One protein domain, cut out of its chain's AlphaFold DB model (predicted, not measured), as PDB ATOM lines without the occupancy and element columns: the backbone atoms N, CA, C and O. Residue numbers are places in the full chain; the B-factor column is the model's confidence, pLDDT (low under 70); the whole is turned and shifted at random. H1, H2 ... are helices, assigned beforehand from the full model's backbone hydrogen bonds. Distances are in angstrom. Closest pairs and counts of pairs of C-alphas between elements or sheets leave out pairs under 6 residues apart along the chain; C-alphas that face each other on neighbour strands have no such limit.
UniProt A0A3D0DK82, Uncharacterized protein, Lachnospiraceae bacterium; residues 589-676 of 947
ATOM      1  N   GLY A 589     275.475 313.279 142.776       88.81
ATOM      2  CA  GLY A 589     276.032 314.224 141.812       88.81
ATOM      3  C   GLY A 589     275.105 314.531 140.646       88.81
ATOM      4  O   GLY A 589     275.036 315.675 140.194       88.81
ATOM      5  N   GLU A 590     274.368 313.534 140.164       88.81
ATOM      6  CA  GLU A 590     273.390 313.713 139.091       88.81
ATOM      7  C   GLU A 590     272.206 314.556 139.575       88.81
ATOM      8  O   GLU A 590     271.763 315.460 138.864       88.81
ATOM      9  N   MET A 591     271.780 314.360 140.826       90.00
ATOM     10  CA  MET A 591     270.790 315.226 141.466       90.00
ATOM     11  C   MET A 591     271.262 316.685 141.543       90.00
ATOM     12  O   MET A 591     270.519 317.584 141.136       90.00
ATOM     13  N   TYR A 592     272.492 316.947 142.003       91.56
ATOM     14  CA  TYR A 592     273.015 318.317 142.056       91.56
ATOM     15  C   TYR A 592     273.143 318.946 140.665       91.56
ATOM     16  O   TYR A 592     272.784 320.111 140.486       91.56
ATOM     17  N   ILE A 593     273.616 318.194 139.666       94.00
ATOM     18  CA  ILE A 593     273.719 318.674 138.281       94.00
ATOM     19  C   ILE A 593     272.336 319.052 137.741       94.00
ATOM     20  O   ILE A 593     272.170 320.152 137.209       94.00
ATOM     21  N   ASN A 594     271.331 318.194 137.929       92.56
ATOM     22  CA  ASN A 594     269.962 318.452 137.483       92.56
ATOM     23  C   ASN A 594     269.363 319.685 138.171       92.56
ATOM     24  O   ASN A 594     268.787 320.542 137.501       92.56
ATOM     25  N   GLN A 595     269.589 319.845 139.479       93.19
ATOM     26  CA  GLN A 595     269.156 321.029 140.223       93.19
ATOM     27  C   GLN A 595     269.786 322.320 139.670       93.19
ATOM     28  O   GLN A 595     269.136 323.364 139.604       93.19
ATOM     29  N   ARG A 596     271.065 322.287 139.275       95.19
ATOM     30  CA  ARG A 596     271.749 323.457 138.701       95.19
ATOM     31  C   ARG A 596     271.276 323.767 137.285       95.19
ATOM     32  O   ARG A 596     271.115 324.944 136.967       95.19
ATOM     33  N   TRP A 597     270.980 322.755 136.471       95.62
ATOM     34  CA  TRP A 597     270.338 322.958 135.170       95.62
ATOM     35  C   TRP A 597     268.938 323.560 135.299       95.62
ATOM     36  O   TRP A 597     268.599 324.482 134.560       95.62
ATOM     37  N   GLU A 598     268.149 323.112 136.275       92.75
ATOM     38  CA  GLU A 598     266.835 323.687 136.561       92.75
ATOM     39  C   GLU A 598     266.950 325.160 136.982       92.75
ATOM     40  O   GLU A 598     266.249 326.015 136.441       92.75
ATOM     41  N   GLN A 599     267.897 325.496 137.862       92.31
ATOM     42  CA  GLN A 599     268.171 326.892 138.225       92.31
ATOM     43  C   GLN A 599     268.568 327.734 137.007       92.31
ATOM     44  O   GLN A 599     268.086 328.856 136.860       92.31
ATOM     45  N   LEU A 600     269.403 327.188 136.119       92.25
ATOM     46  CA  LEU A 600     269.825 327.837 134.876       92.25
ATOM     47  C   LEU A 600     268.685 328.041 133.871       92.25
ATOM     48  O   LEU A 600     268.749 328.968 133.069       92.25
ATOM     49  N   SER A 601     267.630 327.222 133.929       87.31
ATOM     50  CA  SER A 601     266.443 327.387 133.082       87.31
ATOM     51  C   SER A 601     265.588 328.609 133.458       87.31
ATOM     52  O   SER A 601     264.736 329.035 132.675       87.31
ATOM     53  N   ASN A 602     265.832 329.220 134.624       83.56
ATOM     54  CA  ASN A 602     265.160 330.444 135.045       83.56
ATOM     55  C   ASN A 602     265.705 331.671 134.285       83.56
ATOM     56  O   ASN A 602     266.875 332.036 134.398       83.56
ATOM     57  N   VAL A 603     264.823 332.351 133.546       67.25
ATOM     58  CA  VAL A 603     265.153 333.423 132.582       67.25
ATOM     59  C   VAL A 603     265.744 334.688 133.239       67.25
ATOM     60  O   VAL A 603     266.291 335.543 132.547       67.25
ATOM     61  N   ASN A 604     265.691 334.809 134.570       86.12
ATOM     62  CA  ASN A 604     266.092 336.021 135.297       86.12
ATOM     63  C   ASN A 604     267.532 336.022 135.851       86.12
ATOM     64  O   ASN A 604     267.900 336.971 136.540       86.12
ATOM     65  N   LEU A 605     268.352 335.002 135.577       88.50
ATOM     66  CA  LEU A 605     269.741 334.974 136.056       88.50
ATOM     67  C   LEU A 605     270.643 335.925 135.263       88.50
ATOM     68  O   LEU A 605     270.627 335.928 134.027       88.50
ATOM     69  N   ASN A 606     271.492 336.683 135.959       92.81
ATOM     70  CA  ASN A 606     272.510 337.509 135.309       92.81
ATOM     71  C   ASN A 606     273.691 336.658 134.788       92.81
ATOM     72  O   ASN A 606     273.846 335.492 135.147       92.81
ATOM     73  N   ALA A 607     274.541 337.229 133.927       90.25
ATOM     74  CA  ALA A 607     275.647 336.493 133.299       90.25
ATOM     75  C   ALA A 607     276.643 335.893 134.312       90.25
ATOM     76  O   ALA A 607     277.132 334.784 134.109       90.25
ATOM     77  N   GLY A 608     276.904 336.585 135.427       93.06
ATOM     78  CA  GLY A 608     277.783 336.086 136.488       93.06
ATOM     79  C   GLY A 608     277.189 334.884 137.223       93.06
ATOM     80  O   GLY A 608     277.885 333.902 137.470       93.06
ATOM     81  N   GLU A 609     275.887 334.918 137.507       93.75
ATOM     82  CA  GLU A 609     275.173 333.797 138.126       93.75
ATOM     83  C   GLU A 609     275.132 332.580 137.199       93.75
ATOM     84  O   GLU A 609     275.432 331.468 137.632       93.75
ATOM     85  N   ARG A 610     274.842 332.785 135.908       94.81
ATOM     86  CA  ARG A 610     274.855 331.708 134.905       94.81
ATOM     87  C   ARG A 610     276.228 331.051 134.808       94.81
ATOM     88  O   ARG A 610     276.338 329.827 134.852       94.81
ATOM     89  N   LYS A 611     277.280 331.867 134.773       95.88
ATOM     90  CA  LYS A 611     278.673 331.417 134.776       95.88
ATOM     91  C   LYS A 611     279.031 330.612 136.028       95.88
ATOM     92  O   LYS A 611     279.616 329.540 135.900       95.88
ATOM     93  N   SER A 612     278.620 331.069 137.215       96.19
ATOM     94  CA  SER A 612     278.809 330.324 138.472       96.19
ATOM     95  C   SER A 612     278.158 328.947 138.411       96.19
ATOM     96  O   SER A 612     278.809 327.943 138.677       96.19
ATOM     97  N   ARG A 613     276.892 328.868 137.990       96.31
ATOM     98  CA  ARG A 613     276.147 327.600 137.954       96.31
ATOM     99  C   ARG A 613     276.707 326.611 136.927       96.31
ATOM    100  O   ARG A 613     276.752 325.417 137.205       96.31
ATOM    101  N   LEU A 614     277.189 327.090 135.778       96.38
ATOM    102  CA  LEU A 614     277.885 326.249 134.796       96.38
ATOM    103  C   LEU A 614     279.221 325.709 135.338       96.38
ATOM    104  O   LEU A 614     279.542 324.542 135.110       96.38
ATOM    105  N   ALA A 615     279.976 326.519 136.089       97.19
ATOM    106  CA  ALA A 615     281.209 326.072 136.742       97.19
ATOM    107  C   ALA A 615     280.933 325.005 137.816       97.19
ATOM    108  O   ALA A 615     281.664 324.023 137.914       97.19
ATOM    109  N   GLU A 616     279.845 325.158 138.573       96.94
ATOM    110  CA  GLU A 616     279.406 324.185 139.577       96.94
ATOM    111  C   GLU A 616     279.037 322.830 138.947       96.94
ATOM    112  O   GLU A 616     279.443 321.787 139.460       96.94
ATOM    113  N   ILE A 617     278.326 322.829 137.810       97.06
ATOM    114  CA  ILE A 617     277.997 321.605 137.052       97.06
ATOM    115  C   ILE A 617     279.272 320.868 136.625       97.06
ATOM    116  O   ILE A 617     279.372 319.649 136.784       97.06
ATOM    117  N   LEU A 618     280.264 321.601 136.110       96.56
ATOM    118  CA  LEU A 618     281.552 321.032 135.717       96.56
ATOM    119  C   LEU A 618     282.334 320.487 136.916       96.56
ATOM    120  O   LEU A 618     282.890 319.393 136.819       96.56
ATOM    121  N   ALA A 619     282.337 321.196 138.048       96.38
ATOM    122  CA  ALA A 619     283.000 320.744 139.268       96.38
ATOM    123  C   ALA A 619     282.423 319.407 139.763       96.38
ATOM    124  O   ALA A 619     283.171 318.463 140.020       96.38
ATOM    125  N   ILE A 620     281.092 319.289 139.826       95.94
ATOM    126  CA  ILE A 620     280.411 318.054 140.247       95.94
ATOM    127  C   ILE A 620     280.683 316.921 139.248       95.94
ATOM    128  O   ILE A 620     280.989 315.794 139.643       95.94
ATOM    129  N   SER A 621     280.639 317.210 137.945       94.56
ATOM    130  CA  SER A 621     280.939 316.216 136.912       94.56
ATOM    131  C   SER A 621     282.382 315.696 137.008       94.56
ATOM    132  O   SER A 621     282.604 314.484 136.951       94.56
ATOM    133  N   GLU A 622     283.357 316.584 137.222       94.88
ATOM    134  CA  GLU A 622     284.771 316.225 137.365       94.88
ATOM    135  C   GLU A 622     285.037 315.430 138.654       94.88
ATOM    136  O   GLU A 622     285.735 314.415 138.609       94.88
ATOM    137  N   MET A 623     284.455 315.829 139.792       94.19
ATOM    138  CA  MET A 623     284.560 315.072 141.048       94.19
ATOM    139  C   MET A 623     283.970 313.665 140.915       94.19
ATOM    140  O   MET A 623     284.615 312.689 141.306       94.19
ATOM    141  N   GLY A 624     282.787 313.547 140.300       91.88
ATOM    142  CA  GLY A 624     282.144 312.259 140.044       91.88
ATOM    143  C   GLY A 624     283.010 311.356 139.167       91.88
ATOM    144  O   GLY A 624     283.257 310.201 139.512       91.88
ATOM    145  N   ALA A 625     283.559 311.895 138.074       89.81
ATOM    146  CA  ALA A 625     284.463 311.158 137.195       89.81
ATOM    147  C   ALA A 625     285.722 310.665 137.935       89.81
ATOM    148  O   ALA A 625     286.070 309.488 137.831       89.81
ATOM    149  N   ARG A 626     286.371 311.522 138.740       90.88
ATOM    150  CA  ARG A 626     287.565 311.155 139.530       90.88
ATOM    151  C   ARG A 626     287.301 310.012 140.506       90.88
ATOM    152  O   ARG A 626     288.186 309.191 140.730       90.88
ATOM    153  N   GLN A 627     286.120 309.963 141.113       89.75
ATOM    154  CA  GLN A 627     285.770 308.919 142.077       89.75
ATOM    155  C   GLN A 627     285.350 307.613 141.409       89.75
ATOM    156  O   GLN A 627     285.755 306.545 141.865       89.75
ATOM    157  N   ARG A 628     284.642 307.679 140.276       86.31
ATOM    158  CA  ARG A 628     284.325 306.489 139.474       86.31
ATOM    159  C   ARG A 628     285.586 305.820 138.922       86.31
ATOM    160  O   ARG A 628     285.671 304.599 138.936       86.31
ATOM    161  N   VAL A 629     286.606 306.600 138.547       83.75
ATOM    162  CA  VAL A 629     287.942 306.075 138.186       83.75
ATOM    163  C   VAL A 629     288.596 305.317 139.351       83.75
ATOM    164  O   VAL A 629     289.332 304.364 139.124       83.75
ATOM    165  N   LYS A 630     288.289 305.677 140.604       81.94
ATOM    166  CA  LYS A 630     288.735 304.958 141.812       81.94
ATOM    167  C   LYS A 630     287.842 303.758 142.175       81.94
ATOM    168  O   LYS A 630     287.983 303.211 143.263       81.94
ATOM    169  N   GLY A 631     286.898 303.372 141.313       81.38
ATOM    170  CA  GLY A 631     285.966 302.265 141.553       81.38
ATOM    171  C   GLY A 631     284.827 302.581 142.532       81.38
ATOM    172  O   GLY A 631     284.086 301.678 142.921       81.38
ATOM    173  N   ILE A 632     284.657 303.844 142.938       85.38
ATOM    174  CA  ILE A 632     283.573 304.255 143.835       85.38
ATOM    175  C   ILE A 632     282.280 304.345 143.016       85.38
ATOM    176  O   ILE A 632     282.133 305.228 142.170       85.38
ATOM    177  N   LYS A 633     281.341 303.420 143.266       78.88
ATOM    178  CA  LYS A 633     280.057 303.347 142.543       78.88
ATOM    179  C   LYS A 633     279.138 304.541 142.825       78.88
ATOM    180  O   LYS A 633     278.475 304.998 141.905       78.88
ATOM    181  N   ASN A 634     279.157 305.057 144.058       83.81
ATOM    182  CA  ASN A 634     278.380 306.222 144.495       83.81
ATOM    183  C   ASN A 634     279.347 307.317 144.966       83.81
ATOM    184  O   ASN A 634     279.830 307.237 146.101       83.81
ATOM    185  N   PRO A 635     279.714 308.272 144.095       86.56
ATOM    186  CA  PRO A 635     280.622 309.353 144.453       86.56
ATOM    187  C   PRO A 635     280.113 310.178 145.646       86.56
ATOM    188  O   PRO A 635     278.926 310.464 145.748       86.56
ATOM    189  N   VAL A 636     281.024 310.585 146.530       87.31
ATOM    190  CA  VAL A 636     280.751 311.431 147.702       87.31
ATOM    191  C   VAL A 636     281.323 312.824 147.468       87.31
ATOM    192  O   VAL A 636     282.524 312.977 147.252       87.31
ATOM    193  N   TYR A 637     280.497 313.864 147.533       89.94
ATOM    194  CA  TYR A 637     280.901 315.221 147.156       89.94
ATOM    195  C   TYR A 637     281.313 316.059 148.371       89.94
ATOM    196  O   TYR A 637     280.477 316.666 149.036       89.94
ATOM    197  N   ASP A 638     282.619 316.126 148.652       91.88
ATOM    198  CA  ASP A 638     283.144 317.020 149.690       91.88
ATOM    199  C   ASP A 638     282.916 318.496 149.321       91.88
ATOM    200  O   ASP A 638     283.295 318.960 148.242       91.88
ATOM    201  N   THR A 639     282.301 319.254 150.233       91.31
ATOM    202  CA  THR A 639     281.921 320.652 149.981       91.31
ATOM    203  C   THR A 639     283.135 321.559 149.771       91.31
ATOM    204  O   THR A 639     283.077 322.468 148.941       91.31
ATOM    205  N   ASN A 640     284.245 321.327 150.479       91.00
ATOM    206  CA  ASN A 640     285.442 322.156 150.334       91.00
ATOM    207  C   ASN A 640     286.131 321.886 148.993       91.00
ATOM    208  O   ASN A 640     286.530 322.833 148.312       91.00
ATOM    209  N   GLU A 641     286.229 320.617 148.587       92.81
ATOM    210  CA  GLU A 641     286.758 320.235 147.275       92.81
ATOM    211  C   GLU A 641     285.892 320.802 146.141       92.81
ATOM    212  O   GLU A 641     286.427 321.401 145.208       92.81
ATOM    213  N   TYR A 642     284.565 320.707 146.252       94.06
ATOM    214  CA  TYR A 642     283.619 321.270 145.285       94.06
ATOM    215  C   TYR A 642     283.771 322.789 145.118       94.06
ATOM    216  O   TYR A 642     283.854 323.284 143.990       94.06
ATOM    217  N   LEU A 643     283.847 323.540 146.222       93.00
ATOM    218  CA  LEU A 643     284.033 324.993 146.181       93.00
ATOM    219  C   LEU A 643     285.406 325.368 145.612       93.00
ATOM    220  O   LEU A 643     285.508 326.289 144.799       93.00
ATOM    221  N   ALA A 644     286.463 324.644 145.991       93.50
ATOM    222  CA  ALA A 644     287.801 324.857 145.446       93.50
ATOM    223  C   ALA A 644     287.840 324.600 143.932       93.50
ATOM    224  O   ALA A 644     288.432 325.377 143.182       93.50
ATOM    225  N   LEU A 645     287.173 323.541 143.475       94.44
ATOM    226  CA  LEU A 645     287.124 323.162 142.071       94.44
ATOM    227  C   LEU A 645     286.290 324.140 141.242       94.44
ATOM    228  O   LEU A 645     286.721 324.544 140.164       94.44
ATOM    229  N   THR A 646     285.155 324.584 141.779       96.12
ATOM    230  CA  THR A 646     284.306 325.614 141.165       96.12
ATOM    231  C   THR A 646     285.086 326.920 141.004       96.12
ATOM    232  O   THR A 646     285.119 327.484 139.913       96.12
ATOM    233  N   ASN A 647     285.800 327.367 142.044       95.81
ATOM    234  CA  ASN A 647     286.660 328.551 141.967       95.81
ATOM    235  C   ASN A 647     287.806 328.370 140.966       95.81
ATOM    236  O   ASN A 647     288.135 329.303 140.236       95.81
ATOM    237  N   ARG A 648     288.406 327.177 140.887       95.88
ATOM    238  CA  ARG A 648     289.420 326.874 139.868       95.88
ATOM    239  C   ARG A 648     288.845 327.017 138.457       95.88
ATOM    240  O   ARG A 648     289.482 327.653 137.629       95.88
ATOM    241  N   ILE A 649     287.655 326.469 138.203       96.25
ATOM    242  CA  ILE A 649     286.975 326.533 136.897       96.25
ATOM    243  C   ILE A 649     286.573 327.973 136.553       96.25
ATOM    244  O   ILE A 649     286.780 328.407 135.428       96.25
ATOM    245  N   LEU A 650     286.077 328.756 137.515       96.00
ATOM    246  CA  LEU A 650     285.756 330.177 137.307       96.00
ATOM    247  C   LEU A 650     286.974 331.020 136.903       96.00
ATOM    248  O   LEU A 650     286.837 332.000 136.172       96.00
ATOM    249  N   ASN A 651     288.163 330.636 137.365       94.00
ATOM    250  CA  ASN A 651     289.424 331.282 137.008       94.00
ATOM    251  C   ASN A 651     290.109 330.639 135.787       94.00
ATOM    252  O   ASN A 651     291.187 331.084 135.396       94.00
ATOM    253  N   ASP A 652     289.514 329.608 135.182       93.94
ATOM    254  CA  ASP A 652     290.080 328.919 134.028       93.94
ATOM    255  C   ASP A 652     289.840 329.708 132.731       93.94
ATOM    256  O   ASP A 652     288.724 330.118 132.401       93.94
ATOM    257  N   GLU A 653     290.917 329.925 131.978       92.31
ATOM    258  CA  GLU A 653     290.909 330.682 130.725       92.31
ATOM    259  C   GLU A 653     289.996 330.045 129.665       92.31
ATOM    260  O   GLU A 653     289.251 330.750 128.982       92.31
ATOM    261  N   ALA A 654     290.013 328.714 129.544       91.19
ATOM    262  CA  ALA A 654     289.212 328.002 128.555       91.19
ATOM    263  C   ALA A 654     287.727 328.042 128.909       91.19
ATOM    264  O   ALA A 654     286.891 328.244 128.029       91.19
ATOM    265  N   PHE A 655     287.398 327.903 130.193       96.81
ATOM    266  CA  PHE A 655     286.027 328.047 130.662       96.81
ATOM    267  C   PHE A 655     285.490 329.455 130.403       96.81
ATOM    268  O   PHE A 655     284.395 329.592 129.863       96.81
ATOM    269  N   ASN A 656     286.273 330.490 130.715       95.19
ATOM    270  CA  ASN A 656     285.890 331.878 130.467       95.19
ATOM    271  C   ASN A 656     285.590 332.118 128.981       95.19
ATOM    272  O   ASN A 656     284.481 332.525 128.648       95.19
ATOM    273  N   ARG A 657     286.495 331.726 128.075       91.50
ATOM    274  CA  ARG A 657     286.259 331.847 126.626       91.50
ATOM    275  C   ARG A 657     285.050 331.057 126.134       91.50
ATOM    276  O   ARG A 657     284.359 331.510 125.227       91.50
ATOM    277  N   LEU A 658     284.795 329.883 126.714       93.69
ATOM    278  CA  LEU A 658     283.655 329.050 126.342       93.69
ATOM    279  C   LEU A 658     282.318 329.723 126.673       93.69
ATOM    280  O   LEU A 658     281.362 329.540 125.925       93.69
ATOM    281  N   VAL A 659     282.228 330.456 127.784       94.12
ATOM    282  CA  VAL A 659     280.960 331.019 128.286       94.12
ATOM    283  C   VAL A 659     280.778 332.510 127.986       94.12
ATOM    284  O   VAL A 659     279.676 333.032 128.157       94.12
ATOM    285  N   ASP A 660     281.819 333.194 127.519       90.06
ATOM    286  CA  ASP A 660     281.763 334.608 127.148       90.06
ATOM    287  C   ASP A 660     280.970 334.841 125.834       90.06
ATOM    288  O   ASP A 660     280.521 333.913 125.156       90.06
ATOM    289  N   ASN A 661     280.742 336.113 125.480       85.19
ATOM    290  CA  ASN A 661     280.033 336.545 124.260       85.19
ATOM    291  C   ASN A 661     278.612 335.968 124.077       85.19
ATOM    292  O   ASN A 661     278.124 335.829 122.955       85.19
ATOM    293  N   GLY A 662     277.928 335.650 125.180       84.81
ATOM    294  CA  GLY A 662     276.558 335.127 125.161       84.81
ATOM    295  C   GLY A 662     276.459 333.635 124.827       84.81
ATOM    296  O   GLY A 662     275.355 333.128 124.618       84.81
ATOM    297  N   ASN A 663     277.588 332.919 124.759       88.88
ATOM    298  CA  ASN A 663     277.581 331.484 124.493       88.88
ATOM    299  C   ASN A 663     277.089 330.661 125.697       88.88
ATOM    300  O   ASN A 663     276.567 329.558 125.518       88.88
ATOM    301  N   ASP A 664     277.155 331.219 126.908       91.31
ATOM    302  CA  ASP A 664     276.491 330.694 128.103       91.31
ATOM    303  C   ASP A 664     274.999 330.407 127.864       91.31
ATOM    304  O   ASP A 664     274.510 329.343 128.237       91.31
ATOM    305  N   ILE A 665     274.281 331.293 127.165       90.62
ATOM    306  CA  ILE A 665     272.855 331.117 126.838       90.62
ATOM    307  C   ILE A 665     272.641 329.904 125.926       90.62
ATOM    308  O   ILE A 665     271.704 329.126 126.127       90.62
ATOM    309  N   ASN A 666     273.511 329.714 124.931       88.50
ATOM    310  CA  ASN A 666     273.424 328.574 124.017       88.50
ATOM    311  C   ASN A 666     273.682 327.257 124.749       88.50
ATOM    312  O   ASN A 666     272.961 326.287 124.534       88.50
ATOM    313  N   ILE A 667     274.677 327.237 125.635       91.12
ATOM    314  CA  ILE A 667     274.996 326.084 126.480       91.12
ATOM    315  C   ILE A 667     273.799 325.736 127.371       91.12
ATOM    316  O   ILE A 667     273.382 324.579 127.418       91.12
ATOM    317  N   ILE A 668     273.206 326.744 128.019       91.38
ATOM    318  CA  ILE A 668     272.038 326.584 128.893       91.38
ATOM    319  C   ILE A 668     270.832 326.056 128.131       91.38
ATOM    320  O   ILE A 668     270.140 325.179 128.625       91.38
ATOM    321  N   ARG A 669     270.596 326.524 126.903       90.75
ATOM    322  CA  ARG A 669     269.476 326.048 126.083       90.75
ATOM    323  C   ARG A 669     269.560 324.553 125.768       90.75
ATOM    324  O   ARG A 669     268.531 323.924 125.529       90.75
ATOM    325  N   VAL A 670     270.770 324.004 125.705       90.50
ATOM    326  CA  VAL A 670     270.998 322.595 125.373       90.50
ATOM    327  C   VAL A 670     270.940 321.699 126.617       90.50
ATOM    328  O   VAL A 670     270.640 320.518 126.466       90.50
ATOM    329  N   SER A 671     271.187 322.245 127.817       91.56
ATOM    330  CA  SER A 671     271.151 321.539 129.114       91.56
ATOM    331  C   SER A 671     271.880 320.188 129.114       91.56
ATOM    332  O   SER A 671     271.403 319.206 129.675       91.56
ATOM    333  N   ASP A 672     273.033 320.116 128.445       92.38
ATOM    334  CA  ASP A 672     273.769 318.867 128.226       92.38
ATOM    335  C   ASP A 672     275.192 318.983 128.779       92.38
ATOM    336  O   ASP A 672     276.079 319.604 128.183       92.38
ATOM    337  N   THR A 673     275.417 318.337 129.924       92.00
ATOM    338  CA  THR A 673     276.717 318.304 130.603       92.00
ATOM    339  C   THR A 673     277.820 317.728 129.708       92.00
ATOM    340  O   THR A 673     278.947 318.221 129.740       92.00
ATOM    341  N   LYS A 674     277.528 316.741 128.844       90.06
ATOM    342  CA  LYS A 674     278.538 316.155 127.939       90.06
ATOM    343  C   LYS A 674     278.953 317.148 126.854       90.06
ATOM    344  O   LYS A 674     280.131 317.226 126.493       90.06
ATOM    345  N   LYS A 675     278.014 317.951 126.348       89.75
ATOM    346  CA  LYS A 675     278.328 319.026 125.393       89.75
ATOM    347  C   LYS A 675     279.100 320.168 126.040       89.75
ATOM    348  O   LYS A 675     280.034 320.668 125.424       89.75
ATOM    349  N   LEU A 676     278.784 320.522 127.286       92.69
ATOM    350  CA  LEU A 676     279.558 321.501 128.055       92.69
ATOM    351  C   LEU A 676     281.015 321.039 128.250       92.69
ATOM    352  O   LEU A 676     281.943 321.784 127.938       92.69
TER     353      LEU A 676
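Overview. This is residues 589 to 676 of the 947 residues of an uncharacterized protein of Lachnospiraceae bacterium (UniProt A0A3D0DK82). What shape appears first? One long helix, H2, is the core: H1 folds back beside it as a helical hairpin, H3 crosses it on another side, and short H4, H5 and H6 follow one another round the remaining side. What is it made of? The printed part has 88 residues with six named helices, H1 to H6 in chain order, and no named strand; the class is all helix. How large is it? It is compact, with a radius of gyration of the C-alphas of 12.9 A, and elongated, spanning 38 by 25 by 21 A.

Along the chain. Where does the first helix begin? H1, residues 589 to 600, begins at C-alpha 589 (276.032, 314.224, 141.812) and measures 16.5 A from first to last C-alpha. What follows? H2, residues 607 to 629, measures 33.2 A, and H3, residues 639 to 650, 16.3 A. Which helices come last? H4 has residues 653 to 659, 10.2 A, H5 663 to 670, 11.1 A, and H6 673 to 676, 5.0 A, ending at C-alpha 676 (279.558, 321.501, 128.055).

Arrangement. What meets the hub, H2? H1 touches it at a shallow tilt of 13 degrees, opposite ways, closest at the C-alphas of Ile 593 and Ile 617, 5.3 A. H3 touches it at a steep tilt of 58 degrees, closest at the C-alphas of Glu 616 and Thr 646, 5.3 A. Where are the short helices? H5 only just touches residues 607 to 611 of H2, with 3 pairs of C-alphas within 8 A, H6 touches residues 617 to 621, and H4 is close but not clearly touching, its closest C-alphas, Lys 611 and Val 659, 6.9 A apart. Are the backbones complete? Every O i to N i+4 pair is within hydrogen-bond range in H1 to H5; H6 is too short for one.

Size, cuts and confidence. Which C-alphas are farthest apart? Those of Asn 604 and Gly 631, at 39.7 A. Are there cuts or long links? The printed part has no cut and no long link. Where is confidence low? Residue 603 alone is under 70.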